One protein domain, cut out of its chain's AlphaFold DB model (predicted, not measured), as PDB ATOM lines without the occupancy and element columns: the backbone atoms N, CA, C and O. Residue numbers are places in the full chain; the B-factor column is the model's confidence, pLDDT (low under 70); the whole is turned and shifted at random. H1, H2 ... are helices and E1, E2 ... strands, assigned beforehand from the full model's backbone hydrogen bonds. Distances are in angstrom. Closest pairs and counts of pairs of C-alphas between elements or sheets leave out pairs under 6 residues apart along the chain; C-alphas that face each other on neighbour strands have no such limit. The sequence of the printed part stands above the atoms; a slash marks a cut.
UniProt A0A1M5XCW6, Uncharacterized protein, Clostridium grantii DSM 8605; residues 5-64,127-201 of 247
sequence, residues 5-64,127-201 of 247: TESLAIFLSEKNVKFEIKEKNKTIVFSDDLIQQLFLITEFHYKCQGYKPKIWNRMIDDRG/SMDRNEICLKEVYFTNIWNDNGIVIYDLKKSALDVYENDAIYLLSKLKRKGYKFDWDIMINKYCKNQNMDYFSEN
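Overview. This is residues 5 to 64 and 127 to 201 of the 247 residues of an uncharacterized protein of Clostridium grantii DSM 8605 (UniProt A0A1M5XCW6). A small hairpin of two short strands, E1 and E2, packs on the long helix H2, which stands side by side with H4 and H5 in a small up-and-down bundle, their centres making a triangle; H4 only just touches the other two. H1 stands near the last residues of H2, short H6 packs on H5, and H3 touches no helix. The printed part has 135 residues with six named helices and two named strands, in the order H1 H2 H3 E1 E2 H4 H5 H6; the sheet, order E1 - E2, is antiparallel. The class is mostly helix, though under half of the residues are in named elements. The whole is compact, with a radius of gyration of the C-alphas of 14.5 A and spans of 44 by 35 by 23 A.

Along the chain. E1 is residues 143 to 145, 7.3 A long, and E2 is residues 149 to 151, 6.7 A. H2, residues 31 to 48, runs 26.1 A from C-alpha 31 at (-39.287, 1.149, 42.636) to C-alpha 48 at (-19.658, 18.186, 40.303). H4, residues 163 to 175, is 18.1 A long, and H5, residues 182 to 192, 15.4 A. H1 is residues 5 to 13, 11.8 A, beginning at C-alpha 5 at (-10.726, 13.250, 46.719). H3 is residues 127 to 130, 5.2 A. H6, residues 197 to 201, 6.0 A, ends at C-alpha 201 at (-29.798, 3.412, 24.192).

Arrangement. E1 and E2 form a hairpin, with N 144 and O 150 3.1 A apart and N 150 and O 144 2.9 A, within hydrogen-bond range. Residues 18 to 19 pair with residues 150 to 151 of E2, parallel. The closest C-alphas of H2 and E1, Leu 40 and Trp 144, are 7.0 A apart. H2 and H5 touch, closest C-alphas Leu 38 and Tyr 189 at 5.9 A, the same way at a steep tilt of 35.1 degrees, only just steep. H2 and H4 only just touch, with 3 pairs of C-alphas within 8 A, the closest Leu 38 and Ala 166 at 7.0 A; they run opposite ways at a shallow tilt of 26 degrees. H4 and H5, a helical hairpin, only just touch, with 3 such pairs, the closest Ala 166 and Tyr 189 at 7.5 A. H6 touches H5, closest C-alphas Cys 190 and Glu 200 at 6.2 A. H1 is close to but not clearly touching H2, Leu 12 to Lys 47 at 6.6 A between C-alphas, about perpendicular at 78 degrees. In H1, H2, H4, H5 and H6 every O i to N i+4 pair is within hydrogen-bond range; H3 is too short for one.

Size, cuts and confidence. The C-alphas farthest apart, Trp 56 and Lys 179, are 44.7 A apart. Residues 65 to 126 are not printed, with 10.3 A between C-alphas 64 and 127. The links H1 to H2, H3 to E1 and E2 to H4 are long. Residues 25, 27 to 29 and 56 have pLDDT under 70.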
ATOM      1  N   THR A   5      -9.608  13.349  45.783       90.38
ATOM      2  CA  THR A   5     -10.726  13.250  46.719       90.38
ATOM      3  C   THR A   5     -10.803  14.402  47.709       90.38
ATOM      4  O   THR A   5     -11.894  14.901  47.929       90.38
ATOM      5  N   GLU A   6      -9.682  14.861  48.279       90.31
ATOM      6  CA  GLU A   6      -9.697  15.972  49.248       90.31
ATOM      7  C   GLU A   6     -10.175  17.265  48.584       90.31
ATOM      8  O   GLU A   6     -11.074  17.943  49.070       90.31
ATOM      9  N   SER A   7      -9.610  17.586  47.419       92.12
ATOM     10  CA  SER A   7      -9.991  18.792  46.683       92.12
ATOM     11  C   SER A   7     -11.406  18.721  46.111       92.12
ATOM     12  O   SER A   7     -12.083  19.744  46.056       92.12
ATOM     13  N   LEU A   8     -11.865  17.531  45.709       94.06
ATOM     14  CA  LEU A   8     -13.247  17.321  45.288       94.06
ATOM     15  C   LEU A   8     -14.213  17.456  46.474       94.06
ATOM     16  O   LEU A   8     -15.254  18.087  46.336       94.06
ATOM     17  N   ALA A   9     -13.862  16.923  47.647       94.75
ATOM     18  CA  ALA A   9     -14.677  17.029  48.854       94.75
ATOM     19  C   ALA A   9     -14.837  18.480  49.324       94.75
ATOM     20  O   ALA A   9     -15.944  18.875  49.686       94.75
ATOM     21  N   ILE A  10     -13.774  19.292  49.257       94.06
ATOM     22  CA  ILE A  10     -13.846  20.735  49.548       94.06
ATOM     23  C   ILE A  10     -14.828  21.416  48.586       94.06
ATOM     24  O   ILE A  10     -15.777  22.058  49.029       94.06
ATOM     25  N   PHE A  11     -14.668  21.195  47.279       95.25
ATOM     26  CA  PHE A  11     -15.546  21.772  46.256       95.25
ATOM     27  C   PHE A  11     -17.019  21.359  46.417       95.25
ATOM     28  O   PHE A  11     -17.933  22.157  46.225       95.25
ATOM     29  N   LEU A  12     -17.274  20.099  46.772       96.69
ATOM     30  CA  LEU A  12     -18.629  19.596  46.995       96.69
ATOM     31  C   LEU A  12     -19.229  20.108  48.314       96.69
ATOM     32  O   LEU A  12     -20.432  20.371  48.364       96.69
ATOM     33  N   SER A  13     -18.409  20.314  49.347       96.06
ATOM     34  CA  SER A  13     -18.836  20.938  50.608       96.06
ATOM     35  C   SER A  13     -19.354  22.361  50.384       96.06
ATOM     36  O   SER A  13     -20.418  22.706  50.892       96.06
ATOM     37  N   GLU A  14     -18.688  23.149  49.531       96.12
ATOM     38  CA  GLU A  14     -19.151  24.487  49.108       96.12
ATOM     39  C   GLU A  14     -20.514  24.451  48.389       96.12
ATOM     40  O   GLU A  14     -21.220  25.455  48.307       96.12
ATOM     41  N   LYS A  15     -20.920  23.277  47.892       96.12
ATOM     42  CA  LYS A  15     -22.212  23.024  47.241       96.12
ATOM     43  C   LYS A  15     -23.181  22.245  48.133       96.12
ATOM     44  O   LYS A  15     -24.111  21.617  47.614       96.12
ATOM     45  N   ASN A  16     -23.012  22.296  49.453       94.88
ATOM     46  CA  ASN A  16     -23.880  21.645  50.441       94.88
ATOM     47  C   ASN A  16     -23.948  20.111  50.297       94.88
ATOM     48  O   ASN A  16     -25.014  19.520  50.477       94.88
ATOM     49  N   VAL A  17     -22.839  19.459  49.932       96.31
ATOM     50  CA  VAL A  17     -22.685  18.002  50.083       96.31
ATOM     51  C   VAL A  17     -22.029  17.719  51.425       96.31
ATOM     52  O   VAL A  17     -20.992  18.297  51.744       96.31
ATOM     53  N   LYS A  18     -22.624  16.818  52.203       95.31
ATOM     54  CA  LYS A  18     -22.077  16.369  53.485       95.31
ATOM     55  C   LYS A  18     -21.252  15.100  53.290       95.31
ATOM     56  O   LYS A  18     -21.538  14.299  52.399       95.31
ATOM     57  N   PHE A  19     -20.272  14.899  54.162       93.38
ATOM     58  CA  PHE A  19     -19.444  13.698  54.182       93.38
ATOM     59  C   PHE A  19     -19.543  13.009  55.538       93.38
ATOM     60  O   PHE A  19     -19.376  13.657  56.570       93.38
ATOM     61  N   GLU A  20     -19.801  11.703  55.532       88.31
ATOM     62  CA  GLU A  20     -19.897  10.892  56.749       88.31
ATOM     63  C   GLU A  20     -18.818   9.809  56.797       88.31
ATOM     64  O   GLU A  20     -18.354   9.313  55.776       88.31
ATOM     65  N   ILE A  21     -18.426   9.421  58.015       78.25
ATOM     66  CA  ILE A  21     -17.332   8.465  58.270       78.25
ATOM     67  C   ILE A  21     -17.846   7.013  58.300       78.25
ATOM     68  O   ILE A  21     -17.056   6.070  58.364       78.25
ATOM     69  N   LYS A  22     -19.165   6.795  58.240       75.69
ATOM     70  CA  LYS A  22     -19.766   5.459  58.277       75.69
ATOM     71  C   LYS A  22     -20.763   5.280  57.141       75.69
ATOM     72  O   LYS A  22     -21.611   6.132  56.911       75.69
ATOM     73  N   GLU A  23     -20.671   4.142  56.463       73.62
ATOM     74  CA  GLU A  23     -21.651   3.754  55.455       73.62
ATOM     75  C   GLU A  23     -23.020   3.455  56.084       73.62
ATOM     76  O   GLU A  23     -23.131   2.960  57.213       73.62
ATOM     77  N   LYS A  24     -24.084   3.718  55.324       73.12
ATOM     78  CA  LYS A  24     -25.455   3.434  55.751       73.12
ATOM     79  C   LYS A  24     -25.925   2.086  55.221       73.12
ATOM     80  O   LYS A  24     -25.950   1.854  54.018       73.12
ATOM     81  N   ASN A  25     -26.435   1.227  56.096       65.88
ATOM     82  CA  ASN A  25     -27.163   0.034  55.668       65.88
ATOM     83  C   ASN A  25     -28.609   0.409  55.320       65.88
ATOM     84  O   ASN A  25     -29.489   0.386  56.177       65.88
ATOM     85  N   LYS A  26     -28.860   0.780  54.061       70.31
ATOM     86  CA  LYS A  26     -30.221   0.835  53.501       70.31
ATOM     87  C   LYS A  26     -30.479  -0.444  52.698       70.31
ATOM     88  O   LYS A  26     -29.545  -1.124  52.309       70.31
ATOM     89  N   THR A  27     -31.729  -0.808  52.453       67.50
ATOM     90  CA  THR A  27     -32.072  -1.833  51.455       67.50
ATOM     91  C   THR A  27     -33.097  -1.220  50.521       67.50
ATOM     92  O   THR A  27     -33.970  -0.489  50.976       67.50
ATOM     93  N   ILE A  28     -32.967  -1.472  49.219       67.94
ATOM     94  CA  ILE A  28     -34.006  -1.102  48.256       67.94
ATOM     95  C   ILE A  28     -35.100  -2.152  48.361       67.94
ATOM     96  O   ILE A  28     -34.804  -3.346  48.245       67.94
ATOM     97  N   VAL A  29     -36.330  -1.697  48.565       68.44
ATOM     98  CA  VAL A  29     -37.502  -2.570  48.636       68.44
ATOM     99  C   VAL A  29     -38.447  -2.270  47.473       68.44
ATOM    100  O   VAL A  29     -38.975  -3.206  46.877       68.44
ATOM    101  N   PHE A  30     -38.574  -0.999  47.072       83.44
ATOM    102  CA  PHE A  30     -39.552  -0.565  46.071       83.44
ATOM    103  C   PHE A  30     -38.935   0.228  44.910       83.44
ATOM    104  O   PHE A  30     -37.804   0.708  44.984       83.44
ATOM    105  N   SER A  31     -39.695   0.378  43.821       85.69
ATOM    106  CA  SER A  31     -39.287   1.149  42.636       85.69
ATOM    107  C   SER A  31     -38.989   2.617  42.959       85.69
ATOM    108  O   SER A  31     -38.051   3.185  42.405       85.69
ATOM    109  N   ASP A  32     -39.730   3.215  43.894       89.81
ATOM    110  CA  ASP A  32     -39.541   4.614  44.290       89.81
ATOM    111  C   ASP A  32     -38.191   4.850  44.980       89.81
ATOM    112  O   ASP A  32     -37.561   5.885  44.755       89.81
ATOM    113  N   ASP A  33     -37.678   3.867  45.733       90.88
ATOM    114  CA  ASP A  33     -36.328   3.936  46.306       90.88
ATOM    115  C   ASP A  33     -35.263   4.031  45.205       90.88
ATOM    116  O   ASP A  33     -34.280   4.764  45.337       90.88
ATOM    117  N   LEU A  34     -35.443   3.284  44.109       93.81
ATOM    118  CA  LEU A  34     -34.523   3.307  42.973       93.81
ATOM    119  C   LEU A  34     -34.612   4.634  42.214       93.81
ATOM    120  O   LEU A  34     -33.577   5.203  41.871       93.81
ATOM    121  N   ILE A  35     -35.820   5.157  41.990       94.06
ATOM    122  CA  ILE A  35     -36.009   6.470  41.359       94.06
ATOM    123  C   ILE A  35     -35.329   7.560  42.192       94.06
ATOM    124  O   ILE A  35     -34.593   8.381  41.640       94.06
ATOM    125  N   GLN A  36     -35.506   7.536  43.515       93.12
ATOM    126  CA  GLN A  36     -34.831   8.465  44.418       93.12
ATOM    127  C   GLN A  36     -33.305   8.326  44.335       93.12
ATOM    128  O   GLN A  36     -32.598   9.333  44.288       93.12
ATOM    129  N   GLN A  37     -32.779   7.102  44.264       95.12
ATOM    130  CA  GLN A  37     -31.339   6.887  44.120       95.12
ATOM    131  C   GLN A  37     -30.800   7.440  42.789       95.12
ATOM    132  O   GLN A  37     -29.747   8.073  42.768       95.12
ATOM    133  N   LEU A  38     -31.518   7.242  41.680       96.62
ATOM    134  CA  LEU A  38     -31.156   7.796  40.367       96.62
ATOM    135  C   LEU A  38     -31.197   9.331  40.358       96.62
ATOM    136  O   LEU A  38     -30.367   9.975  39.711       96.62
ATOM    137  N   PHE A  39     -32.137   9.919  41.098       95.81
ATOM    138  CA  PHE A  39     -32.186  11.360  41.313       95.81
ATOM    139  C   PHE A  39     -30.963  11.855  42.098       95.81
ATOM    140  O   PHE A  39     -30.305  12.786  41.645       95.81
ATOM    141  N   LEU A  40     -30.571  11.185  43.186       96.12
ATOM    142  CA  LEU A  40     -29.374  11.549  43.961       96.12
ATOM    143  C   LEU A  40     -28.083  11.501  43.138       96.12
ATOM    144  O   LEU A  40     -27.245  12.394  43.248       96.12
ATOM    145  N   ILE A  41     -27.933  10.488  42.280       97.62
ATOM    146  CA  ILE A  41     -26.824  10.418  41.313       97.62
ATOM    147  C   ILE A  41     -26.839  11.654  40.406       97.62
ATOM    148  O   ILE A  41     -25.799  12.245  40.123       97.62
ATOM    149  N   THR A  42     -28.030  12.075  39.980       97.56
ATOM    150  CA  THR A  42     -28.188  13.242  39.115       97.56
ATOM    151  C   THR A  42     -27.820  14.546  39.793       97.56
ATOM    152  O   THR A  42     -27.077  15.349  39.226       97.56
ATOM    153  N   GLU A  43     -28.251  14.729  41.034       97.12
ATOM    154  CA  GLU A  43     -27.848  15.891  41.811       97.12
ATOM    155  C   GLU A  43     -26.342  15.900  42.095       97.12
ATOM    156  O   GLU A  43     -25.718  16.960  42.038       97.12
ATOM    157  N   PHE A  44     -25.730  14.738  42.347       97.81
ATOM    158  CA  PHE A  44     -24.277  14.627  42.482       97.81
ATOM    159  C   PHE A  44     -23.561  15.093  41.208       97.81
ATOM    160  O   PHE A  44     -22.701  15.973  41.283       97.81
ATOM    161  N   HIS A  45     -23.959  14.582  40.038       97.75
ATOM    162  CA  HIS A  45     -23.396  14.997  38.750       97.75
ATOM    163  C   HIS A  45     -23.496  16.510  38.539       97.75
ATOM    164  O   HIS A  45     -22.504  17.144  38.175       97.75
ATOM    165  N   TYR A  46     -24.657  17.103  38.837       97.00
ATOM    166  CA  TYR A  46     -24.856  18.550  38.770       97.00
ATOM    167  C   TYR A  46     -23.927  19.309  39.728       97.00
ATOM    168  O   TYR A  46     -23.289  20.288  39.341       97.00
ATOM    169  N   LYS A  47     -23.783  18.845  40.975       96.94
ATOM    170  CA  LYS A  47     -22.884  19.479  41.948       96.94
ATOM    171  C   LYS A  47     -21.414  19.354  41.553       96.94
ATOM    172  O   LYS A  47     -20.648  20.260  41.852       96.94
ATOM    173  N   CYS A  48     -21.014  18.311  40.836       96.56
ATOM    174  CA  CYS A  48     -19.658  18.186  40.303       96.56
ATOM    175  C   CYS A  48     -19.336  19.169  39.164       96.56
ATOM    176  O   CYS A  48     -18.158  19.399  38.883       96.56
ATOM    177  N   GLN A  49     -20.340  19.762  38.507       94.50
ATOM    178  CA  GLN A  49     -20.105  20.656  37.373       94.50
ATOM    179  C   GLN A  49     -19.243  21.862  37.760       94.50
ATOM    180  O   GLN A  49     -19.470  22.532  38.772       94.50
ATOM    181  N   GLY A  50     -18.257  22.149  36.908       90.44
ATOM    182  CA  GLY A  50     -17.298  23.237  37.096       90.44
ATOM    183  C   GLY A  50     -16.057  22.854  37.903       90.44
ATOM    184  O   GLY A  50     -15.105  23.637  37.927       90.44
ATOM    185  N   TYR A  51     -16.008  21.660  38.503       93.06
ATOM    186  CA  TYR A  51     -14.783  21.173  39.130       93.06
ATOM    187  C   TYR A  51     -13.701  20.921  38.074       93.06
ATOM    188  O   TYR A  51     -13.931  20.260  37.062       93.06
ATOM    189  N   LYS A  52     -12.494  21.432  38.326       87.00
ATOM    190  CA  LYS A  52     -11.316  21.220  37.477       87.00
ATOM    191  C   LYS A  52     -10.199  20.604  38.325       87.00
ATOM    192  O   LYS A  52      -9.676  21.294  39.205       87.00
ATOM    193  N   PRO A  53      -9.818  19.331  38.091       79.75
ATOM    194  CA  PRO A  53      -8.730  18.699  38.829       79.75
ATOM    195  C   PRO A  53      -7.423  19.478  38.638       79.75
ATOM    196  O   PRO A  53      -7.107  19.928  37.535       79.75
ATOM    197  N   LYS A  54      -6.633  19.625  39.705       77.75
ATOM    198  CA  LYS A  54      -5.319  20.284  39.618       77.75
ATOM    199  C   LYS A  54      -4.310  19.375  38.904       77.75
ATOM    200  O   LYS A  54      -4.353  18.158  39.049       77.75
ATOM    201  N   ILE A  55      -3.339  19.967  38.200       70.38
ATOM    202  CA  ILE A  55      -2.353  19.242  37.367       70.38
ATOM    203  C   ILE A  55      -1.555  18.191  38.156       70.38
ATOM    204  O   ILE A  55      -1.253  17.132  37.612       70.38
ATOM    205  N   TRP A  56      -1.223  18.470  39.418       68.38
ATOM    206  CA  TRP A  56      -0.466  17.579  40.312       68.38
ATOM    207  C   TRP A  56      -1.348  16.647  41.156       68.38
ATOM    208  O   TRP A  56      -0.831  15.860  41.946       68.38
ATOM    209  N   ASN A  57      -2.672  16.745  41.016       71.38
ATOM    210  CA  ASN A  57      -3.650  15.920  41.716       71.38
ATOM    211  C   ASN A  57      -4.716  15.437  40.721       71.38
ATOM    212  O   ASN A  57      -5.886  15.817  40.794       71.38
ATOM    213  N   ARG A  58      -4.257  14.690  39.707       80.38
ATOM    214  CA  ARG A  58      -5.094  14.281  38.578       80.38
ATOM    215  C   ARG A  58      -6.108  13.242  39.031       80.38
ATOM    216  O   ARG A  58      -5.750  12.214  39.602       80.38
ATOM    217  N   MET A  59      -7.367  13.520  38.727       89.81
ATOM    218  CA  MET A  59      -8.418  12.520  38.761       89.81
ATOM    219  C   MET A  59      -8.173  11.493  37.652       89.81
ATOM    220  O   MET A  59      -7.652  11.838  36.589       89.81
ATOM    221  N   ILE A  60      -8.526  10.236  37.920       91.94
ATOM    222  CA  ILE A  60      -8.463   9.167  36.922       91.94
ATOM    223  C   ILE A  60      -9.435   9.506  35.788       91.94
ATOM    224  O   ILE A  60     -10.525  10.016  36.040       91.94
ATOM    225  N   ASP A  61      -9.027   9.237  34.553       93.81
ATOM    226  CA  ASP A  61      -9.878   9.342  33.374       93.81
ATOM    227  C   ASP A  61     -10.232   7.941  32.891       93.81
ATOM    228  O   ASP A  61      -9.368   7.205  32.420       93.81
ATOM    229  N   ASP A  62     -11.498   7.576  33.064       95.56
ATOM    230  CA  ASP A  62     -12.039   6.270  32.700       95.56
ATOM    231  C   ASP A  62     -13.047   6.354  31.547       95.56
ATOM    232  O   ASP A  62     -13.716   5.364  31.221       95.56
ATOM    233  N   ARG A  63     -13.137   7.518  30.889       94.88
ATOM    234  CA  ARG A  63     -13.947   7.686  29.681       94.88
ATOM    235  C   ARG A  63     -13.474   6.685  28.635       94.88
ATOM    236  O   ARG A  63     -12.309   6.661  28.255       94.88
ATOM    237  N   GLY A  64     -14.384   5.850  28.147       92.75
ATOM    238  CA  GLY A  64     -14.043   4.816  27.166       92.75
ATOM    239  C   GLY A  64     -13.787   3.436  27.772       92.75
ATOM    240  O   GLY A  64     -14.060   2.412  27.138       92.75
ATOM    241  N   SER A 127     -18.579  14.408  27.495       95.31
ATOM    242  CA  SER A 127     -17.961  14.178  28.804       95.31
ATOM    243  C   SER A 127     -16.582  14.843  28.918       95.31
ATOM    244  O   SER A 127     -16.235  15.380  29.972       95.31
ATOM    245  N   MET A 128     -15.815  14.884  27.823       94.19
ATOM    246  CA  MET A 128     -14.565  15.645  27.721       94.19
ATOM    247  C   MET A 128     -14.774  17.148  27.863       94.19
ATOM    248  O   MET A 128     -14.146  17.763  28.722       94.19
ATOM    249  N   ASP A 129     -15.693  17.714  27.089       93.88
ATOM    250  CA  ASP A 129     -15.968  19.150  27.075       93.88
ATOM    251  C   ASP A 129     -16.491  19.642  28.438       93.88
ATOM    252  O   ASP A 129     -16.162  20.741  28.888       93.88
ATOM    253  N   ARG A 130     -17.282  18.811  29.129       93.31
ATOM    254  CA  ARG A 130     -17.902  19.140  30.421       93.31
ATOM    255  C   ARG A 130     -17.078  18.730  31.643       93.31
ATOM    256  O   ARG A 130     -17.429  19.142  32.745       93.31
ATOM    257  N   ASN A 131     -16.008  17.949  31.468       93.75
ATOM    258  CA  ASN A 131     -15.316  17.244  32.555       93.75
ATOM    259  C   ASN A 131     -16.302  16.505  33.470       93.75
ATOM    260  O   ASN A 131     -16.350  16.750  34.672       93.75
ATOM    261  N   GLU A 132     -17.131  15.639  32.887       96.44
ATOM    262  CA  GLU A 132     -18.120  14.879  33.655       96.44
ATOM    263  C   GLU A 132     -17.423  13.973  34.682       96.44
ATOM    264  O   GLU A 132     -16.511  13.219  34.347       96.44
ATOM    265  N   ILE A 133     -17.840  14.082  35.947       97.31
ATOM    266  CA  ILE A 133     -17.309  13.310  37.076       97.31
ATOM    267  C   ILE A 133     -18.380  12.338  37.543       97.31
ATOM    268  O   ILE A 133     -19.470  12.755  37.933       97.31
ATOM    269  N   CYS A 134     -18.037  11.059  37.547       97.69
ATOM    270  CA  CYS A 134     -18.871   9.984  38.071       97.69
ATOM    271  C   CYS A 134     -18.382   9.559  39.455       97.69
ATOM    272  O   CYS A 134     -17.180   9.569  39.722       97.69
ATOM    273  N   LEU A 135     -19.300   9.145  40.326       96.94
ATOM    274  CA  LEU A 135     -19.004   8.642  41.669       96.94
ATOM    275  C   LEU A 135     -18.519   7.185  41.646       96.94
ATOM    276  O   LEU A 135     -17.732   6.779  42.503       96.94
ATOM    277  N   LYS A 136     -18.994   6.397  40.674       95.44
ATOM    278  CA  LYS A 136     -18.810   4.945  40.490       95.44
ATOM    279  C   LYS A 136     -19.429   4.066  41.567       95.44
ATOM    280  O   LYS A 136     -20.148   3.114  41.261       95.44
ATOM    281  N   GLU A 137     -19.202   4.382  42.836       94.12
ATOM    282  CA  GLU A 137     -19.881   3.739  43.963       94.12
ATOM    283  C   GLU A 137     -21.189   4.464  44.270       94.12
ATOM    284  O   GLU A 137     -21.336   5.158  45.263       94.12
ATOM    285  N   VAL A 138     -22.180   4.299  43.404       94.75
ATOM    286  CA  VAL A 138     -23.480   4.987  43.515       94.75
ATOM    287  C   VAL A 138     -24.530   4.228  44.328       94.75
ATOM    288  O   VAL A 138     -25.731   4.490  44.250       94.75
ATOM    289  N   TYR A 139     -24.099   3.217  45.074       92.69
ATOM    290  CA  TYR A 139     -25.008   2.406  45.869       92.69
ATOM    291  C   TYR A 139     -25.471   3.173  47.114       92.69
ATOM    292  O   TYR A 139     -24.774   4.061  47.595       92.69
ATOM    293  N   PHE A 140     -26.619   2.794  47.673       89.81
ATOM    294  CA  PHE A 140     -27.236   3.473  48.823       89.81
ATOM    295  C   PHE A 140     -26.397   3.467  50.110       89.81
ATOM    296  O   PHE A 140     -26.721   4.172  51.059       89.81
ATOM    297  N   THR A 141     -25.348   2.641  50.161       91.12
ATOM    298  CA  THR A 141     -24.382   2.631  51.263       91.12
ATOM    299  C   THR A 141     -23.384   3.779  51.157       91.12
ATOM    300  O   THR A 141     -22.791   4.155  52.162       91.12
ATOM    301  N   ASN A 142     -23.215   4.339  49.955       94.12
ATOM    302  CA  ASN A 142     -22.224   5.362  49.661       94.12
ATOM    303  C   ASN A 142     -22.815   6.753  49.412       94.12
ATOM    304  O   ASN A 142     -22.162   7.734  49.742       94.12
ATOM    305  N   ILE A 143     -24.018   6.848  48.838       94.94
ATOM    306  CA  ILE A 143     -24.722   8.120  48.622       94.94
ATOM    307  C   ILE A 143     -26.194   7.993  49.019       94.94
ATOM    308  O   ILE A 143     -26.881   7.066  48.577       94.94
ATOM    309  N   TRP A 144     -26.668   8.920  49.854       93.75
ATOM    310  CA  TRP A 144     -28.051   8.979  50.336       93.75
ATOM    311  C   TRP A 144     -28.512  10.422  50.572       93.75
ATOM    312  O   TRP A 144     -27.717  11.360  50.563       93.75
ATOM    313  N   ASN A 145     -29.818  10.584  50.782       91.50
ATOM    314  CA  ASN A 145     -30.414  11.845  51.210       91.50
ATOM    315  C   ASN A 145     -30.537  11.878  52.740       91.50
ATOM    316  O   ASN A 145     -31.139  10.971  53.321       91.50
ATOM    317  N   ASP A 146     -30.008  12.926  53.365       90.81
ATOM    318  CA  ASP A 146     -30.281  13.313  54.752       90.81
ATOM    319  C   ASP A 146     -30.245  14.845  54.882       90.81
ATOM    320  O   ASP A 146     -29.217  15.475  55.175       90.81
ATOM    321  N   ASN A 147     -31.394  15.459  54.580       88.75
ATOM    322  CA  ASN A 147     -31.539  16.908  54.433       88.75
ATOM    323  C   ASN A 147     -30.491  17.486  53.461       88.75
ATOM    324  O   ASN A 147     -29.801  18.459  53.777       88.75
ATOM    325  N   GLY A 148     -30.325  16.821  52.313       90.19
ATOM    326  CA  GLY A 148     -29.270  17.074  51.334       90.19
ATOM    327  C   GLY A 148     -28.458  15.819  51.015       90.19
ATOM    328  O   GLY A 148     -28.621  14.772  51.643       90.19
ATOM    329  N   ILE A 149     -27.572  15.922  50.023       95.25
ATOM    330  CA  ILE A 149     -26.716  14.804  49.616       95.25
ATOM    331  C   ILE A 149     -25.673  14.535  50.699       95.25
ATOM    332  O   ILE A 149     -24.933  15.440  51.092       95.25
ATOM    333  N   VAL A 150     -25.572  13.272  51.102       95.44
ATOM    334  CA  VAL A 150     -24.487  12.759  51.939       95.44
ATOM    335  C   VAL A 150     -23.699  11.709  51.167       95.44
ATOM    336  O   VAL A 150     -24.294  10.861  50.499       95.44
ATOM    337  N   ILE A 151     -22.368  11.774  51.251       95.81
ATOM    338  CA  ILE A 151     -21.445  10.833  50.612       95.81
ATOM    339  C   ILE A 151     -20.499  10.232  51.651       95.81
ATOM    340  O   ILE A 151     -19.915  10.947  52.461       95.81
ATOM    341  N   TYR A 152     -20.309   8.919  51.595       94.75
ATOM    342  CA  TYR A 152     -19.336   8.213  52.427       94.75
ATOM    343  C   TYR A 152     -17.925   8.226  51.812       94.75
ATOM    344  O   TYR A 152     -16.960   8.609  52.472       94.75
ATOM    345  N   ASP A 153     -17.785   7.845  50.538       93.00
ATOM    346  CA  ASP A 153     -16.487   7.694  49.874       93.00
ATOM    347  C   ASP A 153     -16.484   8.233  48.431       93.00
ATOM    348  O   ASP A 153     -17.372   7.954  47.622       93.00
ATOM    349  N   LEU A 154     -15.425   8.980  48.100       94.62
ATOM    350  CA  LEU A 154     -15.135   9.538  46.773       94.62
ATOM    351  C   LEU A 154     -13.952   8.855  46.073       94.62
ATOM    352  O   LEU A 154     -13.660   9.193  44.929       94.62
ATOM    353  N   LYS A 155     -13.240   7.918  46.714       92.81
ATOM    354  CA  LYS A 155     -11.972   7.344  46.209       92.81
ATOM    355  C   LYS A 155     -12.057   6.701  44.830       92.81
ATOM    356  O   LYS A 155     -11.034   6.573  44.161       92.81
ATOM    357  N   LYS A 156     -13.246   6.258  44.430       94.12
ATOM    358  CA  LYS A 156     -13.494   5.637  43.126       94.12
ATOM    359  C   LYS A 156     -14.068   6.595  42.089       94.12
ATOM    360  O   LYS A 156     -14.307   6.156  40.969       94.12
ATOM    361  N   SER A 157     -14.283   7.861  42.435       95.62
ATOM    362  CA  SER A 157     -14.764   8.830  41.457       95.62
ATOM    363  C   SER A 157     -13.728   9.068  40.356       95.62
ATOM    364  O   SER A 157     -12.521   8.918  40.550       95.62
ATOM    365  N   ALA A 158     -14.200   9.363  39.154       95.75
ATOM    366  CA  ALA A 158     -13.337   9.531  37.992       95.75
ATOM    367  C   ALA A 158     -13.998  10.451  36.970       95.75
ATOM    368  O   ALA A 158     -15.221  10.620  36.986       95.75
ATOM    369  N   LEU A 159     -13.196  10.982  36.048       96.31
ATOM    370  CA  LEU A 159     -13.721  11.543  34.813       96.31
ATOM    371  C   LEU A 159     -14.298  10.392  33.990       96.31
ATOM    372  O   LEU A 159     -13.590   9.434  33.677       96.31
ATOM    373  N   ASP A 160     -15.590  10.459  33.693       97.19
ATOM    374  CA  ASP A 160     -16.313   9.419  32.964       97.19
ATOM    375  C   ASP A 160     -17.620   9.985  32.379       97.19
ATOM    376  O   ASP A 160     -18.009  11.115  32.669       97.19
ATOM    377  N   VAL A 161     -18.303   9.221  31.533       97.00
ATOM    378  CA  VAL A 161     -19.638   9.571  31.031       97.00
ATOM    379  C   VAL A 161     -20.680   9.318  32.124       97.00
ATOM    380  O   VAL A 161     -20.705   8.231  32.708       97.00
ATOM    381  N   TYR A 162     -21.553  10.288  32.407       98.06
ATOM    382  CA  TYR A 162     -22.564  10.177  33.478       98.06
ATOM    383  C   TYR A 162     -23.453   8.925  33.379       98.06
ATOM    384  O   TYR A 162     -23.983   8.437  34.374       98.06
ATOM    385  N   GLU A 163     -23.637   8.380  32.184       98.00
ATOM    386  CA  GLU A 163     -24.371   7.146  31.927       98.00
ATOM    387  C   GLU A 163     -23.799   5.950  32.702       98.00
ATOM    388  O   GLU A 163     -24.555   5.066  33.116       98.00
ATOM    389  N   ASN A 164     -22.483   5.916  32.938       97.81
ATOM    390  CA  ASN A 164     -21.826   4.790  33.599       97.81
ATOM    391  C   ASN A 164     -22.267   4.624  35.055       97.81
ATOM    392  O   ASN A 164     -22.436   3.488  35.499       97.81
ATOM    393  N   ASP A 165     -22.555   5.710  35.771       98.31
ATOM    394  CA  ASP A 165     -23.078   5.638  37.137       98.31
ATOM    395  C   ASP A 165     -24.464   4.972  37.182       98.31
ATOM    396  O   ASP A 165     -24.698   4.064  37.988       98.31
ATOM    397  N   ALA A 166     -25.356   5.300  36.241       98.00
ATOM    398  CA  ALA A 166     -26.628   4.587  36.104       98.00
ATOM    399  C   ALA A 166     -26.414   3.107  35.751       98.00
ATOM    400  O   ALA A 166     -27.020   2.227  36.371       98.00
ATOM    401  N   ILE A 167     -25.510   2.805  34.811       98.00
ATOM    402  CA  ILE A 167     -25.176   1.424  34.437       98.00
ATOM    403  C   ILE A 167     -24.677   0.638  35.656       98.00
ATOM    404  O   ILE A 167     -25.115  -0.499  35.865       98.00
ATOM    405  N   TYR A 168     -23.804   1.215  36.486       97.12
ATOM    406  CA  TYR A 168     -23.273   0.555  37.679       97.12
ATOM    407  C   TYR A 168     -24.372   0.216  38.688       97.12
ATOM    408  O   TYR A 168     -24.420  -0.929  39.157       97.12
ATOM    409  N   LEU A 169     -25.283   1.153  38.980       97.06
ATOM    410  CA  LEU A 169     -26.408   0.915  39.888       97.06
ATOM    411  C   LEU A 169     -27.364  -0.149  39.338       97.06
ATOM    412  O   LEU A 169     -27.612  -1.168  39.992       97.06
ATOM    413  N   LEU A 170     -27.881   0.073  38.128       97.19
ATOM    414  CA  LEU A 170     -28.935  -0.748  37.532       97.19
ATOM    415  C   LEU A 170     -28.447  -2.173  37.279       97.19
ATOM    416  O   LEU A 170     -29.100  -3.138  37.680       97.19
ATOM    417  N   SER A 171     -27.244  -2.329  36.723       95.19
ATOM    418  CA  SER A 171     -26.663  -3.654  36.495       95.19
ATOM    419  C   SER A 171     -26.408  -4.391  37.813       95.19
ATOM    420  O   SER A 171     -26.572  -5.611  37.885       95.19
ATOM    421  N   LYS A 172     -26.014  -3.684  38.886       93.44
ATOM    422  CA  LYS A 172     -25.816  -4.287  40.216       93.44
ATOM    423  C   LYS A 172     -27.132  -4.799  40.795       93.44
ATOM    424  O   LYS A 172     -27.156  -5.930  41.278       93.44
ATOM    425  N   LEU A 173     -28.210  -4.021  40.711       93.50
ATOM    426  CA  LEU A 173     -29.535  -4.432  41.187       93.50
ATOM    427  C   LEU A 173     -30.111  -5.577  40.352       93.50
ATOM    428  O   LEU A 173     -30.558  -6.579  40.909       93.50
ATOM    429  N   LYS A 174     -29.997  -5.506  39.026       92.69
ATOM    430  CA  LYS A 174     -30.438  -6.580  38.131       92.69
ATOM    431  C   LYS A 174     -29.748  -7.911  38.441       92.69
ATOM    432  O   LYS A 174     -30.410  -8.941  38.551       92.69
ATOM    433  N   ARG A 175     -28.433  -7.896  38.693       89.69
ATOM    434  CA  ARG A 175     -27.677  -9.091  39.122       89.69
ATOM    435  C   ARG A 175     -28.077  -9.609  40.504       89.69
ATOM    436  O   ARG A 175     -27.977 -10.810  40.743       89.69
ATOM    437  N   LYS A 176     -28.527  -8.728  41.403       88.75
ATOM    438  CA  LYS A 176     -29.084  -9.109  42.712       88.75
ATOM    439  C   LYS A 176     -30.479  -9.742  42.615       88.75
ATOM    440  O   LYS A 176     -30.956 -10.257  43.615       88.75
ATOM    441  N   GLY A 177     -31.094  -9.762  41.431       89.06
ATOM    442  CA  GLY A 177     -32.364 -10.447  41.183       89.06
ATOM    443  C   GLY A 177     -33.605  -9.568  41.322       89.06
ATOM    444  O   GLY A 177     -34.709 -10.088  41.190       89.06
ATOM    445  N   TYR A 178     -33.437  -8.258  41.530       90.94
ATOM    446  CA  TYR A 178     -34.552  -7.311  41.534       90.94
ATOM    447  C   TYR A 178     -35.330  -7.371  40.210       90.94
ATOM    448  O   TYR A 178     -34.760  -7.645  39.149       90.94
ATOM    449  N   LYS A 179     -36.641  -7.128  40.273       90.81
ATOM    450  CA  LYS A 179     -37.577  -7.244  39.144       90.81
ATOM    451  C   LYS A 179     -38.257  -5.905  38.859       90.81
ATOM    452  O   LYS A 179     -39.476  -5.806  38.871       90.81
ATOM    453  N   PHE A 180     -37.455  -4.864  38.654       92.38
ATOM    454  CA  PHE A 180     -37.964  -3.560  38.235       92.38
ATOM    455  C   PHE A 180     -38.224  -3.527  36.730       92.38
ATOM    456  O   PHE A 180     -37.608  -4.280  35.970       92.38
ATOM    457  N   ASP A 181     -39.083  -2.602  36.310       94.38
ATOM    458  CA  ASP A 181     -39.158  -2.184  34.915       94.38
ATOM    459  C   ASP A 181     -37.918  -1.342  34.584       94.38
ATOM    460  O   ASP A 181     -37.843  -0.146  34.872       94.38
ATOM    461  N   TRP A 182     -36.891  -2.003  34.054       95.31
ATOM    462  CA  TRP A 182     -35.601  -1.377  33.779       95.31
ATOM    463  C   TRP A 182     -35.696  -0.272  32.731       95.31
ATOM    464  O   TRP A 182     -34.961   0.704  32.847       95.31
ATOM    465  N   ASP A 183     -36.593  -0.397  31.756       95.62
ATOM    466  CA  ASP A 183     -36.744   0.595  30.694       95.62
ATOM    467  C   ASP A 183     -37.332   1.889  31.269       95.62
ATOM    468  O   ASP A 183     -36.794   2.971  31.027       95.62
ATOM    469  N   ILE A 184     -38.335   1.788  32.154       95.62
ATOM    470  CA  ILE A 184     -38.857   2.947  32.898       95.62
ATOM    471  C   ILE A 184     -37.768   3.591  33.768       95.62
ATOM    472  O   ILE A 184     -37.655   4.819  33.796       95.62
ATOM    473  N   MET A 185     -36.951   2.795  34.469       96.69
ATOM    474  CA  MET A 185     -35.883   3.330  35.331       96.69
ATOM    475  C   MET A 185     -34.816   4.079  34.528       96.69
ATOM    476  O   MET A 185     -34.388   5.165  34.925       96.69
ATOM    477  N   ILE A 186     -34.410   3.529  33.382       97.81
ATOM    478  CA  ILE A 186     -33.456   4.171  32.472       97.81
ATOM    479  C   ILE A 186     -34.055   5.463  31.914       97.81
ATOM    480  O   ILE A 186     -33.393   6.501  31.945       97.81
ATOM    481  N   ASN A 187     -35.314   5.434  31.474       96.38
ATOM    482  CA  ASN A 187     -35.991   6.606  30.931       96.38
ATOM    483  C   ASN A 187     -36.107   7.737  31.965       96.38
ATOM    484  O   ASN A 187     -35.831   8.897  31.658       96.38
ATOM    485  N   LYS A 188     -36.468   7.405  33.214       95.75
ATOM    486  CA  LYS A 188     -36.514   8.354  34.338       95.75
ATOM    487  C   LYS A 188     -35.149   8.997  34.585       95.75
ATOM    488  O   LYS A 188     -35.081  10.215  34.721       95.75
ATOM    489  N   TYR A 189     -34.076   8.206  34.602       97.50
ATOM    490  CA  TYR A 189     -32.718   8.733  34.741       97.50
ATOM    491  C   TYR A 189     -32.356   9.693  33.602       97.50
ATOM    492  O   TYR A 189     -31.929  10.817  33.864       97.50
ATOM    493  N   CYS A 190     -32.586   9.286  32.350       97.19
ATOM    494  CA  CYS A 190     -32.238  10.100  31.186       97.19
ATOM    495  C   CYS A 190     -33.012  11.422  31.167       97.19
ATOM    496  O   CYS A 190     -32.421  12.471  30.926       97.19
ATOM    497  N   LYS A 191     -34.307  11.399  31.505       95.81
ATOM    498  CA  LYS A 191     -35.124  12.614  31.644       95.81
ATOM    499  C   LYS A 191     -34.590  13.549  32.727       95.81
ATOM    500  O   LYS A 191     -34.452  14.740  32.471       95.81
ATOM    501  N   ASN A 192     -34.248  13.019  33.901       93.94
ATOM    502  CA  ASN A 192     -33.707  13.825  34.999       93.94
ATOM    503  C   ASN A 192     -32.357  14.469  34.639       93.94
ATOM    504  O   ASN A 192     -32.079  15.584  35.062       93.94
ATOM    505  N   GLN A 193     -31.537  13.775  33.848       93.25
ATOM    506  CA  GLN A 193     -30.232  14.253  33.384       93.25
ATOM    507  C   GLN A 193     -30.277  15.097  32.106       93.25
ATOM    508  O   GLN A 193     -29.233  15.570  31.654       93.25
ATOM    509  N   ASN A 194     -31.455  15.255  31.495       93.62
ATOM    510  CA  ASN A 194     -31.613  15.840  30.164       93.62
ATOM    511  C   ASN A 194     -30.691  15.177  29.114       93.62
ATOM    512  O   ASN A 194     -29.976  15.841  28.359       93.62
ATOM    513  N   MET A 195     -30.657  13.845  29.134       93.19
ATOM    514  CA  MET A 195     -29.881  13.007  28.226       93.19
ATOM    515  C   MET A 195     -30.666  12.685  26.955       93.19
ATOM    516  O   MET A 195     -31.895  12.596  26.970       93.19
ATOM    517  N   ASP A 196     -29.940  12.495  25.857       92.25
ATOM    518  CA  ASP A 196     -30.530  12.176  24.563       92.25
ATOM    519  C   ASP A 196     -30.824  10.673  24.403       92.25
ATOM    520  O   ASP A 196     -30.540   9.831  25.263       92.25
ATOM    521  N   TYR A 197     -31.398  10.327  23.251       91.69
ATOM    522  CA  TYR A 197     -31.690   8.945  22.890       91.69
ATOM    523  C   TYR A 197     -30.433   8.058  22.809       91.69
ATOM    524  O   TYR A 197     -30.511   6.853  23.059       91.69
ATOM    525  N   PHE A 198     -29.266   8.612  22.461       92.94
ATOM    526  CA  PHE A 198     -28.031   7.831  22.384       92.94
ATOM    527  C   PHE A 198     -27.569   7.401  23.775       92.94
ATOM    528  O   PHE A 198     -27.195   6.239  23.942       92.94
ATOM    529  N   SER A 199     -27.668   8.284  24.769       94.94
ATOM    530  CA  SER A 199     -27.429   7.965  26.178       94.94
ATOM    531  C   SER A 199     -28.398   6.899  26.700       94.94
ATOM    532  O   SER A 199     -27.962   5.913  27.296       94.94
ATOM    533  N   GLU A 200     -29.701   7.035  26.426       95.62
ATOM    534  CA  GLU A 200     -30.714   6.042  26.822       95.62
ATOM    535  C   GLU A 200     -30.421   4.666  26.209       95.62
ATOM    536  O   GLU A 200     -30.356   3.653  26.912       95.62
ATOM    537  N   ASN A 201     -30.154   4.632  24.902       94.44
ATOM    538  CA  ASN A 201     -29.798   3.412  24.192       94.44
ATOM    539  C   ASN A 201     -28.471   2.815  24.704       94.44
ATOM    540  O   ASN A 201     -28.365   1.594  24.832       94.44
TER     541      ASN A 201